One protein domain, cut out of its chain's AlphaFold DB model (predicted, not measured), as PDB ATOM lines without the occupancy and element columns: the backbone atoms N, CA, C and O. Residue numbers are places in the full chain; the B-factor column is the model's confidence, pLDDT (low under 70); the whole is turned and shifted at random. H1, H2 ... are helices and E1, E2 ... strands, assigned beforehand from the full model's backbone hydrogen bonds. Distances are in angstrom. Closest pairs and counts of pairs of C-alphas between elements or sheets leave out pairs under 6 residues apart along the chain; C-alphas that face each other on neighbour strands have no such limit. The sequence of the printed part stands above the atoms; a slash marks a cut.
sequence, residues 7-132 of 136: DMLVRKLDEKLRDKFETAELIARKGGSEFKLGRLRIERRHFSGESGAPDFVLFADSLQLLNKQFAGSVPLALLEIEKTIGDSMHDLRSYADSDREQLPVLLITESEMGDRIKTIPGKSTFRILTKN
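This is residues 7 to 132 of the 136 residues of an uncharacterized protein of Haloquadratum walsbyi (strain DSM 16854 / JCM 12705 / C23) (UniProt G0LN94). A strongly twisted five-stranded sheet, curled like part of a barrel, has the long helix H1 along one face; beside its edge strand E5 packs the hairpin E6 E7, with the short helix H2 against that hairpin. Residues 29 to 34, at the tip of the hairpin E1 E2, stick out. The printed part has 126 residues, with named elements H1 E1 E2 E3 E4 H2 E5 E6 E7 in chain order, class mixed, helices and strands; the larger sheet is mixed, ordered E1 E2 E3 E4 E5. It is compact, with a radius of gyration of the C-alphas of 15.4 A and spans of 41 by 35 by 28 A.

Start with E1, residues 25 to 30, E2, 33 to 44, E3, 56 to 61, and E4, 73 to 82: a meander, each strand the antiparallel neighbour of the one before. Look for N 26 and O 38 at 2.8 A, N 41 and O 59 at 3.0 A, and N 58 and O 77 at 2.9 A, within hydrogen-bond range. E4 bends by 56 degrees at residue 76. E5, residues 105 to 109, is parallel to E4, with N 106 and O 78 at 2.8 A. H1, residues 7 to 21, makes two layers with this sheet, a helix on one face: its height is 8.1 A, and it runs along the strands over E3, at 18 degrees on the local plane. E4, H2 at residues 89 to 97, and E5 form a strand-helix-strand unit, parallel neighbours with a helix between, its crossover right-handed; H2 only grazes the sheet. In the hairpin of E6, residues 116 to 120, and E7, 124 to 128, N 118 and O 126 are 2.9 A apart. The closest C-alphas of E5 and E7 are those of Leu 106 and Ile 128, 5.5 A apart. In H2 every O i to N i+4 pair is within hydrogen-bond range, in H1 9 of 11.

Find C-alpha 7 at (143.498, 173.077, 193.715); H1 runs 20.1 A from there. E2 runs 32.6 A and E4 26.1 A; E7 ends at C-alpha 128, (160.265, 160.977, 189.358).

The two C-alphas farthest apart, Gly 31 and Ser 48, are 45.1 A apart. The printed part has no cut; the links E2 to E3 and E3 to E4 are long. Look for pLDDT under 70 in 28 residues, among them 46 to 52, 98 to 103 and 107 to 114.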
ATOM      1  N   ASP A   7     143.386 171.701 193.303       79.19
ATOM      2  CA  ASP A   7     143.498 173.077 193.715       79.19
ATOM      3  C   ASP A   7     143.820 173.290 195.192       79.19
ATOM      4  O   ASP A   7     144.650 174.138 195.529       79.19
ATOM      5  N   MET A   8     143.153 172.555 196.087       79.12
ATOM      6  CA  MET A   8     143.401 172.666 197.522       79.12
ATOM      7  C   MET A   8     144.758 172.075 197.892       79.12
ATOM      8  O   MET A   8     145.468 172.673 198.699       79.12
ATOM      9  N   LEU A   9     145.138 170.947 197.288       79.94
ATOM     10  CA  LEU A   9     146.457 170.344 197.484       79.94
ATOM     11  C   LEU A   9     147.559 171.242 196.924       79.94
ATOM     12  O   LEU A   9     148.504 171.555 197.644       79.94
ATOM     13  N   VAL A  10     147.387 171.752 195.702       84.69
ATOM     14  CA  VAL A  10     148.320 172.701 195.083       84.69
ATOM     15  C   VAL A  10     148.447 173.963 195.943       84.69
ATOM     16  O   VAL A  10     149.554 174.420 196.184       84.69
ATOM     17  N   ARG A  11     147.350 174.518 196.490       85.38
ATOM     18  CA  ARG A  11     147.425 175.663 197.428       85.38
ATOM     19  C   ARG A  11     148.195 175.336 198.706       85.38
ATOM     20  O   ARG A  11     149.040 176.127 199.099       85.38
ATOM     21  N   LYS A  12     147.920 174.192 199.335       83.56
ATOM     22  CA  LYS A  12     148.604 173.774 200.566       83.56
ATOM     23  C   LYS A  12     150.106 173.576 200.336       83.56
ATOM     24  O   LYS A  12     150.909 173.888 201.209       83.56
ATOM     25  N   LEU A  13     150.479 173.033 199.181       86.00
ATOM     26  CA  LEU A  13     151.876 172.785 198.835       86.00
ATOM     27  C   LEU A  13     152.606 174.046 198.365       86.00
ATOM     28  O   LEU A  13     153.795 174.148 198.627       86.00
ATOM     29  N   ASP A  14     151.921 175.016 197.752       89.75
ATOM     30  CA  ASP A  14     152.499 176.311 197.350       89.75
ATOM     31  C   ASP A  14     153.207 176.995 198.530       89.75
ATOM     32  O   ASP A  14     154.381 177.333 198.429       89.75
ATOM     33  N   GLU A  15     152.540 177.097 199.684       87.50
ATOM     34  CA  GLU A  15     153.119 177.698 200.897       87.50
ATOM     35  C   GLU A  15     154.386 176.957 201.352       87.50
ATOM     36  O   GLU A  15     155.447 177.565 201.492       87.50
ATOM     37  N   LYS A  16     154.319 175.624 201.481       88.50
ATOM     38  CA  LYS A  16     155.472 174.804 201.894       88.50
ATOM     39  C   LYS A  16     156.641 174.897 200.915       88.50
ATOM     40  O   LYS A  16     157.802 174.975 201.312       88.50
ATOM     41  N   LEU A  17     156.343 174.863 199.618       89.88
ATOM     42  CA  LEU A  17     157.356 174.928 198.576       89.88
ATOM     43  C   LEU A  17     158.022 176.307 198.542       89.88
ATOM     44  O   LEU A  17     159.232 176.377 198.335       89.88
ATOM     45  N   ARG A  18     157.272 177.389 198.776       91.69
ATOM     46  CA  ARG A  18     157.842 178.735 198.900       91.69
ATOM     47  C   ARG A  18     158.772 178.838 200.093       91.69
ATOM     48  O   ARG A  18     159.917 179.238 199.906       91.69
ATOM     49  N   ASP A  19     158.336 178.386 201.266       89.88
ATOM     50  CA  ASP A  19     159.169 178.385 202.473       89.88
ATOM     51  C   ASP A  19     160.488 177.632 202.241       89.88
ATOM     52  O   ASP A  19     161.570 178.103 202.614       89.88
ATOM     53  N   LYS A  20     160.409 176.486 201.552       88.38
ATOM     54  CA  LYS A  20     161.562 175.647 201.222       88.38
ATOM     55  C   LYS A  20     162.494 176.267 200.187       88.38
ATOM     56  O   LYS A  20     163.708 176.171 200.344       88.38
ATOM     57  N   PHE A  21     161.957 176.817 199.097       91.12
ATOM     58  CA  PHE A  21     162.759 177.193 197.932       91.12
ATOM     59  C   PHE A  21     163.091 178.679 197.864       91.12
ATOM     60  O   PHE A  21     164.203 179.000 197.467       91.12
ATOM     61  N   GLU A  22     162.208 179.589 198.275       91.06
ATOM     62  CA  GLU A  22     162.479 181.035 198.172       91.06
ATOM     63  C   GLU A  22     163.584 181.504 199.128       91.06
ATOM     64  O   GLU A  22     164.214 182.539 198.904       91.06
ATOM     65  N   THR A  23     163.862 180.727 200.178       88.19
ATOM     66  CA  THR A  23     164.986 180.966 201.094       88.19
ATOM     67  C   THR A  23     166.245 180.173 200.729       88.19
ATOM     68  O   THR A  23     167.306 180.401 201.314       88.19
ATOM     69  N   ALA A  24     166.159 179.258 199.759       91.88
ATOM     70  CA  ALA A  24     167.238 178.347 199.408       91.88
ATOM     71  C   ALA A  24     168.182 178.902 198.332       91.88
ATOM     72  O   ALA A  24     167.838 179.738 197.490       91.88
ATOM     73  N   GLU A  25     169.401 178.369 198.330       92.56
ATOM     74  CA  GLU A  25     170.437 178.675 197.349       92.56
ATOM     75  C   GLU A  25     170.755 177.431 196.517       92.56
ATOM     76  O   GLU A  25     170.835 176.313 197.032       92.56
ATOM     77  N   LEU A  26     170.985 177.624 195.220       91.81
ATOM     78  CA  LEU A  26     171.553 176.588 194.373       91.81
ATOM     79  C   LEU A  26     173.053 176.500 194.659       91.81
ATOM     80  O   LEU A  26     173.776 177.480 194.484       91.81
ATOM     81  N   ILE A  27     173.526 175.327 195.073       91.75
ATOM     82  CA  ILE A  27     174.923 175.107 195.463       91.75
ATOM     83  C   ILE A  27     175.534 174.005 194.596       91.75
ATOM     84  O   ILE A  27     174.975 172.916 194.471       91.75
ATOM     85  N   ALA A  28     176.720 174.257 194.040       89.06
ATOM     86  CA  ALA A  28     177.575 173.222 193.467       89.06
ATOM     87  C   ALA A  28     178.617 172.765 194.487       89.06
ATOM     88  O   ALA A  28     179.246 173.582 195.156       89.06
ATOM     89  N   ARG A  29     178.846 171.452 194.563       90.38
ATOM     90  CA  ARG A  29     179.876 170.853 195.418       90.38
ATOM     91  C   ARG A  29     180.925 170.151 194.567       90.38
ATOM     92  O   ARG A  29     180.584 169.297 193.753       90.38
ATOM     93  N   LYS A  30     182.202 170.474 194.766       87.50
ATOM     94  CA  LYS A  30     183.321 169.791 194.098       87.50
ATOM     95  C   LYS A  30     184.514 169.701 195.040       87.50
ATOM     96  O   LYS A  30     184.982 170.719 195.532       87.50
ATOM     97  N   GLY A  31     185.008 168.483 195.277       86.19
ATOM     98  CA  GLY A  31     186.212 168.260 196.091       86.19
ATOM     99  C   GLY A  31     186.108 168.781 197.530       86.19
ATOM    100  O   GLY A  31     187.103 169.235 198.077       86.19
ATOM    101  N   GLY A  32     184.909 168.772 198.121       89.50
ATOM    102  CA  GLY A  32     184.659 169.303 199.467       89.50
ATOM    103  C   GLY A  32     184.410 170.815 199.534       89.50
ATOM    104  O   GLY A  32     184.035 171.308 200.590       89.50
ATOM    105  N   SER A  33     184.560 171.548 198.427       90.19
ATOM    106  CA  SER A  33     184.211 172.970 198.349       90.19
ATOM    107  C   SER A  33     182.776 173.173 197.869       90.19
ATOM    108  O   SER A  33     182.310 172.457 196.979       90.19
ATOM    109  N   GLU A  34     182.106 174.178 198.433       92.56
ATOM    110  CA  GLU A  34     180.766 174.616 198.041       92.56
ATOM    111  C   GLU A  34     180.825 175.956 197.307       92.56
ATOM    112  O   GLU A  34     181.507 176.886 197.737       92.56
ATOM    113  N   PHE A  35     180.079 176.062 196.212       90.31
ATOM    114  CA  PHE A  35     179.970 177.266 195.399       90.31
ATOM    115  C   PHE A  35     178.501 177.635 195.267       90.31
ATOM    116  O   PHE A  35     177.705 176.849 194.750       90.31
ATOM    117  N   LYS A  36     178.144 178.836 195.717       91.44
ATOM    118  CA  LYS A  36     176.799 179.380 195.530       91.44
ATOM    119  C   LYS A  36     176.638 179.791 194.074       91.44
ATOM    120  O   LYS A  36     177.402 180.614 193.577       91.44
ATOM    121  N   LEU A  37     175.665 179.192 193.404       92.06
ATOM    122  CA  LEU A  37     175.377 179.430 191.997       92.06
ATOM    123  C   LEU A  37     174.225 180.413 191.806       92.06
ATOM    124  O   LEU A  37     174.177 181.069 190.784       92.06
ATOM    125  N   GLY A  38     173.292 180.529 192.744       92.12
ATOM    126  CA  GLY A  38     172.142 181.420 192.597       92.12
ATOM    127  C   GLY A  38     171.118 181.204 193.696       92.12
ATOM    128  O   GLY A  38     171.321 180.372 194.583       92.12
ATOM    129  N   ARG A  39     170.015 181.947 193.638       93.81
ATOM    130  CA  ARG A  39     168.876 181.758 194.545       93.81
ATOM    131  C   ARG A  39     167.813 180.926 193.859       93.81
ATOM    132  O   ARG A  39     167.657 181.016 192.644       93.81
ATOM    133  N   LEU A  40     167.106 180.119 194.633       94.12
ATOM    134  CA  LEU A  40     165.964 179.386 194.122       94.12
ATOM    135  C   LEU A  40     164.701 180.239 194.262       94.12
ATOM    136  O   LEU A  40     164.556 181.033 195.188       94.12
ATOM    137  N   ARG A  41     163.790 180.084 193.307       93.12
ATOM    138  CA  ARG A  41     162.457 180.683 193.334       93.12
ATOM    139  C   ARG A  41     161.480 179.670 192.786       93.12
ATOM    140  O   ARG A  41     161.760 179.048 191.766       93.12
ATOM    141  N   ILE A  42     160.327 179.531 193.420       92.12
ATOM    142  CA  ILE A  42     159.242 178.734 192.864       92.12
ATOM    143  C   ILE A  42     158.153 179.641 192.303       92.12
ATOM    144  O   ILE A  42     157.807 180.674 192.876       92.12
ATOM    145  N   GLU A  43     157.622 179.265 191.149       90.94
ATOM    146  CA  GLU A  43     156.478 179.921 190.540       90.94
ATOM    147  C   GLU A  43     155.368 178.908 190.344       90.94
ATOM    148  O   GLU A  43     155.535 177.905 189.653       90.94
ATOM    149  N   ARG A  44     154.213 179.206 190.919       86.94
ATOM    150  CA  ARG A  44     152.985 178.495 190.611       86.94
ATOM    151  C   ARG A  44     152.482 178.908 189.231       86.94
ATOM    152  O   ARG A  44     152.381 180.107 188.962       86.94
ATOM    153  N   ARG A  45     152.124 177.949 188.378       80.75
ATOM    154  CA  ARG A  45     151.470 178.237 187.089       80.75
ATOM    155  C   ARG A  45     149.965 177.968 187.197       80.75
ATOM    156  O   ARG A  45     149.474 177.531 188.231       80.75
ATOM    157  N   HIS A  46     149.221 178.426 186.191       63.66
ATOM    158  CA  HIS A  46     147.775 178.654 186.268       63.66
ATOM    159  C   HIS A  46     146.944 177.473 186.799       63.66
ATOM    160  O   HIS A  46     147.260 176.306 186.634       63.66
ATOM    161  N   PHE A  47     145.831 177.846 187.427       57.31
ATOM    162  CA  PHE A  47     144.991 177.052 188.321       57.31
ATOM    163  C   PHE A  47     143.902 176.233 187.597       57.31
ATOM    164  O   PHE A  47     142.843 176.011 188.164       57.31
ATOM    165  N   SER A  48     144.072 175.855 186.331       47.59
ATOM    166  CA  SER A  48     142.950 175.309 185.545       47.59
ATOM    167  C   SER A  48     143.030 173.821 185.221       47.59
ATOM    168  O   SER A  48     142.178 173.351 184.473       47.59
ATOM    169  N   GLY A  49     144.002 173.066 185.759       50.47
ATOM    170  CA  GLY A  49     144.168 171.651 185.384       50.47
ATOM    171  C   GLY A  49     144.228 171.467 183.862       50.47
ATOM    172  O   GLY A  49     143.811 170.439 183.330       50.47
ATOM    173  N   GLU A  50     144.645 172.524 183.157       54.94
ATOM    174  CA  GLU A  50     144.776 172.526 181.716       54.94
ATOM    175  C   GLU A  50     145.963 171.644 181.387       54.94
ATOM    176  O   GLU A  50     147.087 171.909 181.817       54.94
ATOM    177  N   SER A  51     145.685 170.589 180.627       59.44
ATOM    178  CA  SER A  51     146.708 169.658 180.178       59.44
ATOM    179  C   SER A  51     147.898 170.404 179.580       59.44
ATOM    180  O   SER A  51     147.740 171.252 178.696       59.44
ATOM    181  N   GLY A  52     149.095 170.050 180.049       65.88
ATOM    182  CA  GLY A  52     150.343 170.540 179.470       65.88
ATOM    183  C   GLY A  52     150.906 171.821 180.076       65.88
ATOM    184  O   GLY A  52     151.840 172.393 179.499       65.88
ATOM    185  N   ALA A  53     150.397 172.256 181.230       76.75
ATOM    186  CA  ALA A  53     151.036 173.262 182.070       76.75
ATOM    187  C   ALA A  53     151.340 172.683 183.464       76.75
ATOM    188  O   ALA A  53     150.430 172.149 184.089       76.75
ATOM    189  N   PRO A  54     152.579 172.827 183.973       82.81
ATOM    190  CA  PRO A  54     152.953 172.218 185.246       82.81
ATOM    191  C   PRO A  54     152.371 172.992 186.413       82.81
ATOM    192  O   PRO A  54     152.328 174.220 186.346       82.81
ATOM    193  N   ASP A  55     152.017 172.315 187.505       85.81
ATOM    194  CA  ASP A  55     151.518 172.978 188.716       85.81
ATOM    195  C   ASP A  55     152.503 174.061 189.209       85.81
ATOM    196  O   ASP A  55     152.110 175.190 189.542       85.81
ATOM    197  N   PHE A  56     153.809 173.750 189.199       88.56
ATOM    198  CA  PHE A  56     154.870 174.712 189.507       88.56
ATOM    199  C   PHE A  56     156.095 174.584 188.605       88.56
ATOM    200  O   PHE A  56     156.385 173.545 188.015       88.56
ATOM    201  N   VAL A  57     156.885 175.655 188.578       89.06
ATOM    202  CA  VAL A  57     158.223 175.684 187.988       89.06
ATOM    203  C   VAL A  57     159.212 176.201 189.026       89.06
ATOM    204  O   VAL A  57     159.008 177.260 189.625       89.06
ATOM    205  N   LEU A  58     160.294 175.457 189.236       90.81
ATOM    206  CA  LEU A  58     161.436 175.888 190.035       90.81
ATOM    207  C   LEU A  58     162.427 176.622 189.133       90.81
ATOM    208  O   LEU A  58     162.847 176.090 188.108       90.81
ATOM    209  N   PHE A  59     162.845 177.809 189.548       91.62
ATOM    210  CA  PHE A  59     163.808 178.653 188.857       91.62
ATOM    211  C   PHE A  59     165.079 178.847 189.685       91.62
ATOM    212  O   PHE A  59     165.039 178.871 190.916       91.62
ATOM    213  N   ALA A  60     166.195 179.045 188.987       92.69
ATOM    214  CA  ALA A  60     167.385 179.691 189.517       92.69
ATOM    215  C   ALA A  60     167.418 181.150 189.069       92.69
ATOM    216  O   ALA A  60     167.529 181.446 187.876       92.69
ATOM    217  N   ASP A  61     167.396 182.049 190.041       91.31
ATOM    218  CA  ASP A  61     167.590 183.473 189.836       91.31
ATOM    219  C   ASP A  61     169.051 183.847 190.076       91.31
ATOM    220  O   ASP A  61     169.728 183.307 190.960       91.31
ATOM    221  N   SER A  62     169.530 184.831 189.310       89.44
ATOM    222  CA  SER A  62     170.911 185.327 189.403       89.44
ATOM    223  C   SER A  62     171.954 184.216 189.241       89.44
ATOM    224  O   SER A  62     172.984 184.229 189.914       89.44
ATOM    225  N   LEU A  63     171.677 183.249 188.358       91.81
ATOM    226  CA  LEU A  63     172.530 182.088 188.147       91.81
ATOM    227  C   LEU A  63     173.929 182.516 187.674       91.81
ATOM    228  O   LEU A  63     174.083 183.210 186.669       91.81
ATOM    229  N   GLN A  64     174.956 182.069 188.385       89.69
ATOM    230  CA  GLN A  64     176.364 182.253 188.079       89.69
ATOM    231  C   GLN A  64     177.003 180.894 187.807       89.69
ATOM    232  O   GLN A  64     177.102 180.046 188.691       89.69
ATOM    233  N   LEU A  65     177.469 180.685 186.578       86.50
ATOM    234  CA  LEU A  65     178.184 179.476 186.170       86.50
ATOM    235  C   LEU A  65     179.433 179.868 185.390       86.50
ATOM    236  O   LEU A  65     179.375 180.717 184.505       86.50
ATOM    237  N   LEU A  66     180.566 179.224 185.692       84.38
ATOM    238  CA  LEU A  66     181.833 179.411 184.966       84.38
ATOM    239  C   LEU A  66     182.242 180.895 184.828       84.38
ATOM    240  O   LEU A  66     182.662 181.333 183.758       84.38
ATOM    241  N   ASN A  67     182.090 181.668 185.909       80.94
ATOM    242  CA  ASN A  67     182.341 183.116 185.965       80.94
ATOM    243  C   ASN A  67     181.457 183.968 185.031       80.94
ATOM    244  O   ASN A  67     181.784 185.121 184.757       80.94
ATOM    245  N   LYS A  68     180.333 183.426 184.548       85.12
ATOM    246  CA  LYS A  68     179.306 184.170 183.812       85.12
ATOM    247  C   LYS A  68     178.034 184.266 184.636       85.12
ATOM    248  O   LYS A  68     177.555 183.259 185.151       85.12
ATOM    249  N   GLN A  69     177.478 185.470 184.712       86.19
ATOM    250  CA  GLN A  69     176.145 185.698 185.252       86.19
ATOM    251  C   GLN A  69     175.123 185.604 184.120       86.19
ATOM    252  O   GLN A  69     175.243 186.289 183.104       86.19
ATOM    253  N   PHE A  70     174.128 184.746 184.299       85.50
ATOM    254  CA  PHE A  70     173.000 184.615 183.393       85.50
ATOM    255  C   PHE A  70     171.972 185.684 183.759       85.50
ATOM    256  O   PHE A  70     171.627 185.860 184.929       85.50
ATOM    257  N   ALA A  71     171.530 186.446 182.759       76.69
ATOM    258  CA  ALA A  71     170.501 187.456 182.952       76.69
ATOM    259  C   ALA A  71     169.131 186.772 183.077       76.69
ATOM    260  O   ALA A  71     168.755 185.986 182.211       76.69
ATOM    261  N   GLY A  72     168.386 187.103 184.133       83.31
ATOM    262  CA  GLY A  72     167.029 186.601 184.364       83.31
ATOM    263  C   GLY A  72     166.951 185.297 185.165       83.31
ATOM    264  O   GLY A  72     167.895 184.909 185.856       83.31
ATOM    265  N   SER A  73     165.778 184.667 185.091       87.94
ATOM    266  CA  SER A  73     165.445 183.403 185.754       87.94
ATOM    267  C   SER A  73     165.649 182.233 184.796       87.94
ATOM    268  O   SER A  73     165.126 182.251 183.682       87.94
ATOM    269  N   VAL A  74     166.362 181.200 185.238       88.56
ATOM    270  CA  VAL A  74     166.566 179.963 184.470       88.56
ATOM    271  C   VAL A  74     165.671 178.870 185.052       88.56
ATOM    272  O   VAL A  74     165.809 178.579 186.242       88.56
ATOM    273  N   PRO A  75     164.751 178.263 184.283       86.94
ATOM    274  CA  PRO A  75     163.948 177.162 184.797       86.94
ATOM    275  C   PRO A  75     164.848 175.943 185.045       86.94
ATOM    276  O   PRO A  75     165.673 175.578 184.211       86.94
ATOM    277  N   LEU A  76     164.718 175.335 186.221       86.19
ATOM    278  CA  LEU A  76     165.502 174.175 186.648       86.19
ATOM    279  C   LEU A  76     164.694 172.883 186.653       86.19
ATOM    280  O   LEU A  76     165.255 171.827 186.379       86.19
ATOM    281  N   ALA A  77     163.419 172.951 187.030       85.12
ATOM    282  CA  ALA A  77     162.556 171.782 187.129       85.12
ATOM    283  C   ALA A  77     161.080 172.168 187.016       85.12
ATOM    284  O   ALA A  77     160.683 173.262 187.424       85.12
ATOM    285  N   LEU A  78     160.276 171.239 186.506       85.31
ATOM    286  CA  LEU A  78     158.818 171.286 186.582       85.31
ATOM    287  C   LEU A  78     158.364 170.471 187.794       85.31
ATOM    288  O   LEU A  78     159.011 169.482 188.147       85.31
ATOM    289  N   LEU A  79     157.277 170.877 188.440       86.25
ATOM    290  CA  LEU A  79     156.681 170.128 189.538       86.25
ATOM    291  C   LEU A  79     155.212 169.863 189.233       86.25
ATOM    292  O   LEU A  79     154.508 170.787 188.833       86.25
ATOM    293  N   GLU A  80     154.777 168.635 189.500       84.75
ATOM    294  CA  GLU A  80     153.374 168.221 189.421       84.75
ATOM    295  C   GLU A  80     152.938 167.550 190.707       84.75
ATOM    296  O   GLU A  80     153.718 166.838 191.344       84.75
ATOM    297  N   ILE A  81     151.672 167.721 191.057       82.31
ATOM    298  CA  ILE A  81     151.053 167.054 192.191       82.31
ATOM    299  C   ILE A  81     150.130 165.956 191.669       82.31
ATOM    300  O   ILE A  81     149.183 166.203 190.932       82.31
ATOM    301  N   GLU A  82     150.382 164.710 192.061       78.88
ATOM    302  CA  GLU A  82     149.481 163.605 191.733       78.88
ATOM    303  C   GLU A  82     148.515 163.369 192.893       78.88
ATOM    304  O   GLU A  82     148.932 163.050 194.007       78.88
ATOM    305  N   LYS A  83     147.207 163.433 192.625       72.50
ATOM    306  CA  LYS A  83     146.207 162.938 193.583       72.50
ATOM    307  C   LYS A  83     146.252 161.426 193.690       72.50
ATOM    308  O   LYS A  83     146.177 160.873 194.784       72.50
ATOM    309  N   THR A  84     146.328 160.768 192.539       72.31
ATOM    310  CA  THR A  84     146.455 159.325 192.421       72.31
ATOM    311  C   THR A  84     147.612 158.980 191.498       72.31
ATOM    312  O   THR A  84     147.972 159.737 190.593       72.31
ATOM    313  N   ILE A  85     148.227 157.826 191.755       73.44
ATOM    314  CA  ILE A  85     149.387 157.361 190.999       73.44
ATOM    315  C   ILE A  85     149.062 157.350 189.503       73.44
ATOM    316  O   ILE A  85     148.252 156.550 189.039       73.44
ATOM    317  N   GLY A  86     149.783 158.169 188.736       71.88
ATOM    318  CA  GLY A  86     149.660 158.208 187.282       71.88
ATOM    319  C   GLY A  86     148.778 159.321 186.719       71.88
ATOM    320  O   GLY A  86     148.751 159.443 185.494       71.88
ATOM    321  N   ASP A  87     148.149 160.160 187.546       76.94
ATOM    322  CA  ASP A  87     147.369 161.313 187.062       76.94
ATOM    323  C   ASP A  87     148.222 162.278 186.220       76.94
ATOM    324  O   ASP A  87     147.764 162.772 185.193       76.94
ATOM    325  N   SER A  88     149.511 162.431 186.551       76.25
ATOM    326  CA  SER A  88     150.449 163.279 185.794       76.25
ATOM    327  C   SER A  88     150.810 162.735 184.406       76.25
ATOM    328  O   SER A  88     151.530 163.382 183.649       76.25
ATOM    329  N   MET A  89     150.380 161.520 184.032       77.56
ATOM    330  CA  MET A  89     150.793 160.910 182.759       77.56
ATOM    331  C   MET A  89     150.355 161.713 181.541       77.56
ATOM    332  O   MET A  89     151.014 161.637 180.500       77.56
ATOM    333  N   HIS A  90     149.241 162.432 181.648       76.81
ATOM    334  CA  HIS A  90     148.782 163.302 180.580       76.81
ATOM    335  C   HIS A  90     149.730 164.494 180.401       76.81
ATOM    336  O   HIS A  90     150.175 164.747 179.280       76.81
ATOM    337  N   ASP A  91     150.130 165.128 181.501       77.81
ATOM    338  CA  ASP A  91     151.033 166.281 181.512       77.81
ATOM    339  C   ASP A  91     152.453 165.898 181.104       77.81
ATOM    340  O   ASP A  91     153.036 166.524 180.221       77.81
ATOM    341  N   LEU A  92     152.975 164.776 181.613       78.31
ATOM    342  CA  LEU A  92     154.279 164.236 181.213       78.31
ATOM    343  C   LEU A  92     154.363 163.960 179.705       78.31
ATOM    344  O   LEU A  92     155.400 164.204 179.085       78.31
ATOM    345  N   ARG A  93     153.281 163.447 179.100       78.12
ATOM    346  CA  ARG A  93     153.201 163.273 177.639       78.12
ATOM    347  C   ARG A  93     153.208 164.622 176.936       78.12
ATOM    348  O   ARG A  93     153.937 164.771 175.965       78.12
ATOM    349  N   SER A  94     152.464 165.600 177.444       77.75
ATOM    350  CA  SER A  94     152.476 166.948 176.881       77.75
ATOM    351  C   SER A  94     153.867 167.597 176.947       77.75
ATOM    352  O   SER A  94     154.287 168.220 175.975       77.75
ATOM    353  N   TYR A  95     154.625 167.407 178.032       78.06
ATOM    354  CA  TYR A  95     156.003 167.912 178.137       78.06
ATOM    355  C   TYR A  95     156.956 167.241 177.167       78.06
ATOM    356  O   TYR A  95     157.785 167.914 176.566       78.06
ATOM    357  N   ALA A  96     156.820 165.929 176.986       75.38
ATOM    358  CA  ALA A  96     157.622 165.190 176.021       75.38
ATOM    359  C   ALA A  96     157.317 165.572 174.562       75.38
ATOM    360  O   ALA A  96     158.159 165.349 173.694       75.38
ATOM    361  N   ASP A  97     156.129 166.120 174.300       71.56
ATOM    362  CA  ASP A  97     155.652 166.479 172.961       71.56
ATOM    363  C   ASP A  97     155.917 167.946 172.623       71.56
ATOM    364  O   ASP A  97     155.975 168.314 171.450       71.56
ATOM    365  N   SER A  98     156.087 168.791 173.638       65.81
ATOM    366  CA  SER A  98     156.509 170.166 173.439       65.81
ATOM    367  C   SER A  98     158.014 170.216 173.163       65.81
ATOM    368  O   SER A  98     158.794 169.720 173.966       65.81
ATOM    369  N   ASP A  99     158.448 170.932 172.119       58.22
ATOM    370  CA  ASP A  99     159.861 171.326 171.908       58.22
ATOM    371  C   ASP A  99     160.418 172.219 173.049       58.22
ATOM    372  O   ASP A  99     161.503 172.797 172.953       58.22
ATOM    373  N   ARG A 100     159.656 172.387 174.137       52.88
ATOM    374  CA  ARG A 100     160.056 173.109 175.335       52.88
ATOM    375  C   ARG A 100     160.992 172.201 176.124       52.88
ATOM    376  O   ARG A 100     160.643 171.081 176.468       52.88
ATOM    377  N   GLU A 101     162.193 172.720 176.332       53.47
ATOM    378  CA  GLU A 101     163.285 172.246 177.183       53.47
ATOM    379  C   GLU A 101     162.924 171.060 178.102       53.47
ATOM    380  O   GLU A 101     162.038 171.167 178.947       53.47
ATOM    381  N   GLN A 102     163.648 169.939 177.946       63.44
ATOM    382  CA  GLN A 102     163.534 168.714 178.754       63.44
ATOM    383  C   GLN A 102     163.965 168.959 180.207       63.44
ATOM    384  O   GLN A 102     165.008 168.488 180.668       63.44
ATOM    385  N   LEU A 103     163.183 169.746 180.931       69.12
ATOM    386  CA  LEU A 103     163.424 170.030 182.329       69.12
ATOM    387  C   LEU A 103     163.124 168.772 183.157       69.12
ATOM    388  O   LEU A 103     162.148 168.067 182.885       69.12
ATOM    389  N   PRO A 104     163.940 168.475 184.181       70.56
ATOM    390  CA  PRO A 104     163.595 167.486 185.190       70.56
ATOM    391  C   PRO A 104     162.189 167.736 185.749       70.56
ATOM    392  O   PRO A 104     161.837 168.878 186.040       70.56
ATOM    393  N   VAL A 105     161.404 166.672 185.931       71.81
ATOM    394  CA  VAL A 105     160.052 166.759 186.502       71.81
ATOM    395  C   VAL A 105     160.026 166.085 187.870       71.81
ATOM    396  O   VAL A 105     160.334 164.902 187.989       71.81
ATOM    397  N   LEU A 106     159.648 166.830 188.903       71.56
ATOM    398  CA  LEU A 106     159.434 166.346 190.265       71.56
ATOM    399  C   LEU A 106     157.936 166.072 190.467       71.56
ATOM    400  O   LEU A 106     157.138 166.995 190.345       71.56
ATOM    401  N   LEU A 107     157.546 164.834 190.799       68.62
ATOM    402  CA  LEU A 107     156.150 164.530 191.140       68.62
ATOM    403  C   LEU A 107     155.982 164.431 192.651       68.62
ATOM    404  O   LEU A 107     156.660 163.660 193.323       68.62
ATOM    405  N   ILE A 108     155.032 165.176 193.184       67.38
ATOM    406  CA  ILE A 108     154.700 165.186 194.599       67.38
ATOM    407  C   ILE A 108     153.417 164.369 194.769       67.38
ATOM    408  O   ILE A 108     152.396 164.685 194.167       67.38
ATOM    409  N   THR A 109     153.461 163.296 195.560       69.56
ATOM    410  CA  THR A 109     152.323 162.381 195.742       69.56
ATOM    411  C   THR A 109     152.342 161.756 197.132       69.56
ATOM    412  O   THR A 109     153.404 161.414 197.646       69.56
ATOM    413  N   GLU A 110     151.168 161.589 197.743       64.06
ATOM    414  CA  GLU A 110     150.990 160.857 199.014       64.06
ATOM    415  C   GLU A 110     150.820 159.344 198.816       64.06
ATOM    416  O   GLU A 110     150.845 158.578 199.776       64.06
ATOM    417  N   SER A 111     150.585 158.903 197.579       59.91
ATOM    418  CA  SER A 111     150.074 157.554 197.307       59.91
ATOM    419  C   SER A 111     151.150 156.527 196.943       59.91
ATOM    420  O   SER A 111     150.837 155.344 196.822       59.91
ATOM    421  N   GLU A 112     152.415 156.933 196.814       64.00
ATOM    422  CA  GLU A 112     153.495 156.076 196.319       64.00
ATOM    423  C   GLU A 112     154.712 156.066 197.255       64.00
ATOM    424  O   GLU A 112     155.145 157.100 197.755       64.00
ATOM    425  N   MET A 113     155.294 154.884 197.484       60.47
ATOM    426  CA  MET A 113     156.534 154.750 198.251       60.47
ATOM    427  C   MET A 113     157.727 154.618 197.299       60.47
ATOM    428  O   MET A 113     157.985 153.540 196.765       60.47
ATOM    429  N   GLY A 114     158.482 155.706 197.133       64.44
ATOM    430  CA  GLY A 114     159.801 155.700 196.491       64.44
ATOM    431  C   GLY A 114     159.871 156.325 195.095       64.44
ATOM    432  O   GLY A 114     158.865 156.530 194.418       64.44
ATOM    433  N   ASP A 115     161.100 156.651 194.691       72.50
ATOM    434  CA  ASP A 115     161.423 157.245 193.391       72.50
ATOM    435  C   ASP A 115     161.245 156.230 192.253       72.50
ATOM    436  O   ASP A 115     161.543 155.041 192.404       72.50
ATOM    437  N   ARG A 116     160.851 156.706 191.069       71.38
ATOM    438  CA  ARG A 116     160.694 155.865 189.873       71.38
ATOM    439  C   ARG A 116     161.236 156.532 188.621       71.38
ATOM    440  O   ARG A 116     161.408 157.746 188.545       71.38
ATOM    441  N   ILE A 117     161.487 155.720 187.603       72.56
ATOM    442  CA  ILE A 117     161.809 156.199 186.261       72.56
ATOM    443  C   ILE A 117     160.600 155.923 185.376       72.56
ATOM    444  O   ILE A 117     160.208 154.767 185.208       72.56
ATOM    445  N   LYS A 118     160.017 156.970 184.792       73.69
ATOM    446  CA  LYS A 118     158.984 156.826 183.764       73.69
ATOM    447  C   LYS A 118     159.566 157.179 182.409       73.69
ATOM    448  O   LYS A 118     160.001 158.300 182.177       73.69
ATOM    449  N   THR A 119     159.551 156.207 181.507       70.44
ATOM    450  CA  THR A 119     160.007 156.393 180.128       70.44
ATOM    451  C   THR A 119     158.795 156.537 179.222       70.44
ATOM    452  O   THR A 119     157.922 155.669 179.223       70.44
ATOM    453  N   ILE A 120     158.749 157.609 178.435       72.38
ATOM    454  CA  ILE A 120     157.822 157.746 177.311       72.38
ATOM    455  C   ILE A 120     158.564 157.243 176.068       72.38
ATOM    456  O   ILE A 120     159.530 157.889 175.646       72.38
ATOM    457  N   PRO A 121     158.175 156.083 175.498       72.06
ATOM    458  CA  PRO A 121     158.916 155.460 174.405       72.06
ATOM    459  C   PRO A 121     159.173 156.427 173.246       72.06
ATOM    460  O   PRO A 121     158.247 157.054 172.739       72.06
ATOM    461  N   GLY A 122     160.441 156.539 172.840       66.19
ATOM    462  CA  GLY A 122     160.869 157.379 171.717       66.19
ATOM    463  C   GLY A 122     160.887 158.888 171.979       66.19
ATOM    464  O   GLY A 122     161.145 159.625 171.032       66.19
ATOM    465  N   LYS A 123     160.621 159.351 173.211       70.56
ATOM    466  CA  LYS A 123     160.561 160.787 173.533       70.56
ATOM    467  C   LYS A 123     161.489 161.181 174.681       70.56
ATOM    468  O   LYS A 123     162.566 161.710 174.433       70.56
ATOM    469  N   SER A 124     161.099 160.869 175.917       71.88
ATOM    470  CA  SER A 124     161.760 161.386 177.121       71.88
ATOM    471  C   SER A 124     161.727 160.382 178.268       71.88
ATOM    472  O   SER A 124     160.779 159.605 178.414       71.88
ATOM    473  N   THR A 125     162.748 160.441 179.118       68.56
ATOM    474  CA  THR A 125     162.802 159.700 180.379       68.56
ATOM    475  C   THR A 125     162.700 160.684 181.532       68.56
ATOM    476  O   THR A 125     163.579 161.521 181.723       68.56
ATOM    477  N   PHE A 126     161.645 160.555 182.326       71.19
ATOM    478  CA  PHE A 126     161.414 161.363 183.511       71.19
ATOM    479  C   PHE A 126     161.887 160.605 184.746       71.19
ATOM    480  O   PHE A 126     161.434 159.489 185.026       71.19
ATOM    481  N   ARG A 127     162.799 161.222 185.499       68.50
ATOM    482  CA  ARG A 127     163.114 160.777 186.854       68.50
ATOM    483  C   ARG A 127     162.108 161.406 187.801       68.50
ATOM    484  O   ARG A 127     162.127 162.612 187.989       68.50
ATOM    485  N   ILE A 128     161.287 160.570 188.408       67.62
ATOM    486  CA  ILE A 128     160.265 160.977 189.358       67.62
ATOM    487  C   ILE A 128     160.838 160.785 190.750       67.62
ATOM    488  O   ILE A 128     161.152 159.660 191.142       67.62
ATOM    489  N   LEU A 129     160.993 161.893 191.465       66.44
ATOM    490  CA  LEU A 129     161.349 161.869 192.876       66.44
ATOM    491  C   LEU A 129     160.058 161.960 193.674       66.44
ATOM    492  O   LEU A 129     159.334 162.934 193.512       66.44
ATOM    493  N   THR A 130     159.772 160.972 194.508       68.06
ATOM    494  CA  THR A 130     158.509 160.937 195.246       68.06
ATOM    495  C   THR A 130     158.689 161.610 196.597       68.06
ATOM    496  O   THR A 130     159.622 161.304 197.345       68.06
ATOM    497  N   LYS A 131     157.793 162.545 196.918       69.50
ATOM    498  CA  LYS A 131     157.746 163.209 198.222       69.50
ATOM    499  C   LYS A 131     156.338 163.180 198.786       69.50
ATOM    500  O   LYS A 131     155.413 163.666 198.140       69.50
ATOM    501  N   ASN A 132     156.224 162.678 200.016       70.00
ATOM    502  CA  ASN A 132     155.017 162.822 200.818       70.00
ATOM    503  C   ASN A 132     154.772 164.307 201.097       70.00
ATOM    504  O   ASN A 132     155.723 165.055 201.340       70.00
TER     505      ASN A 132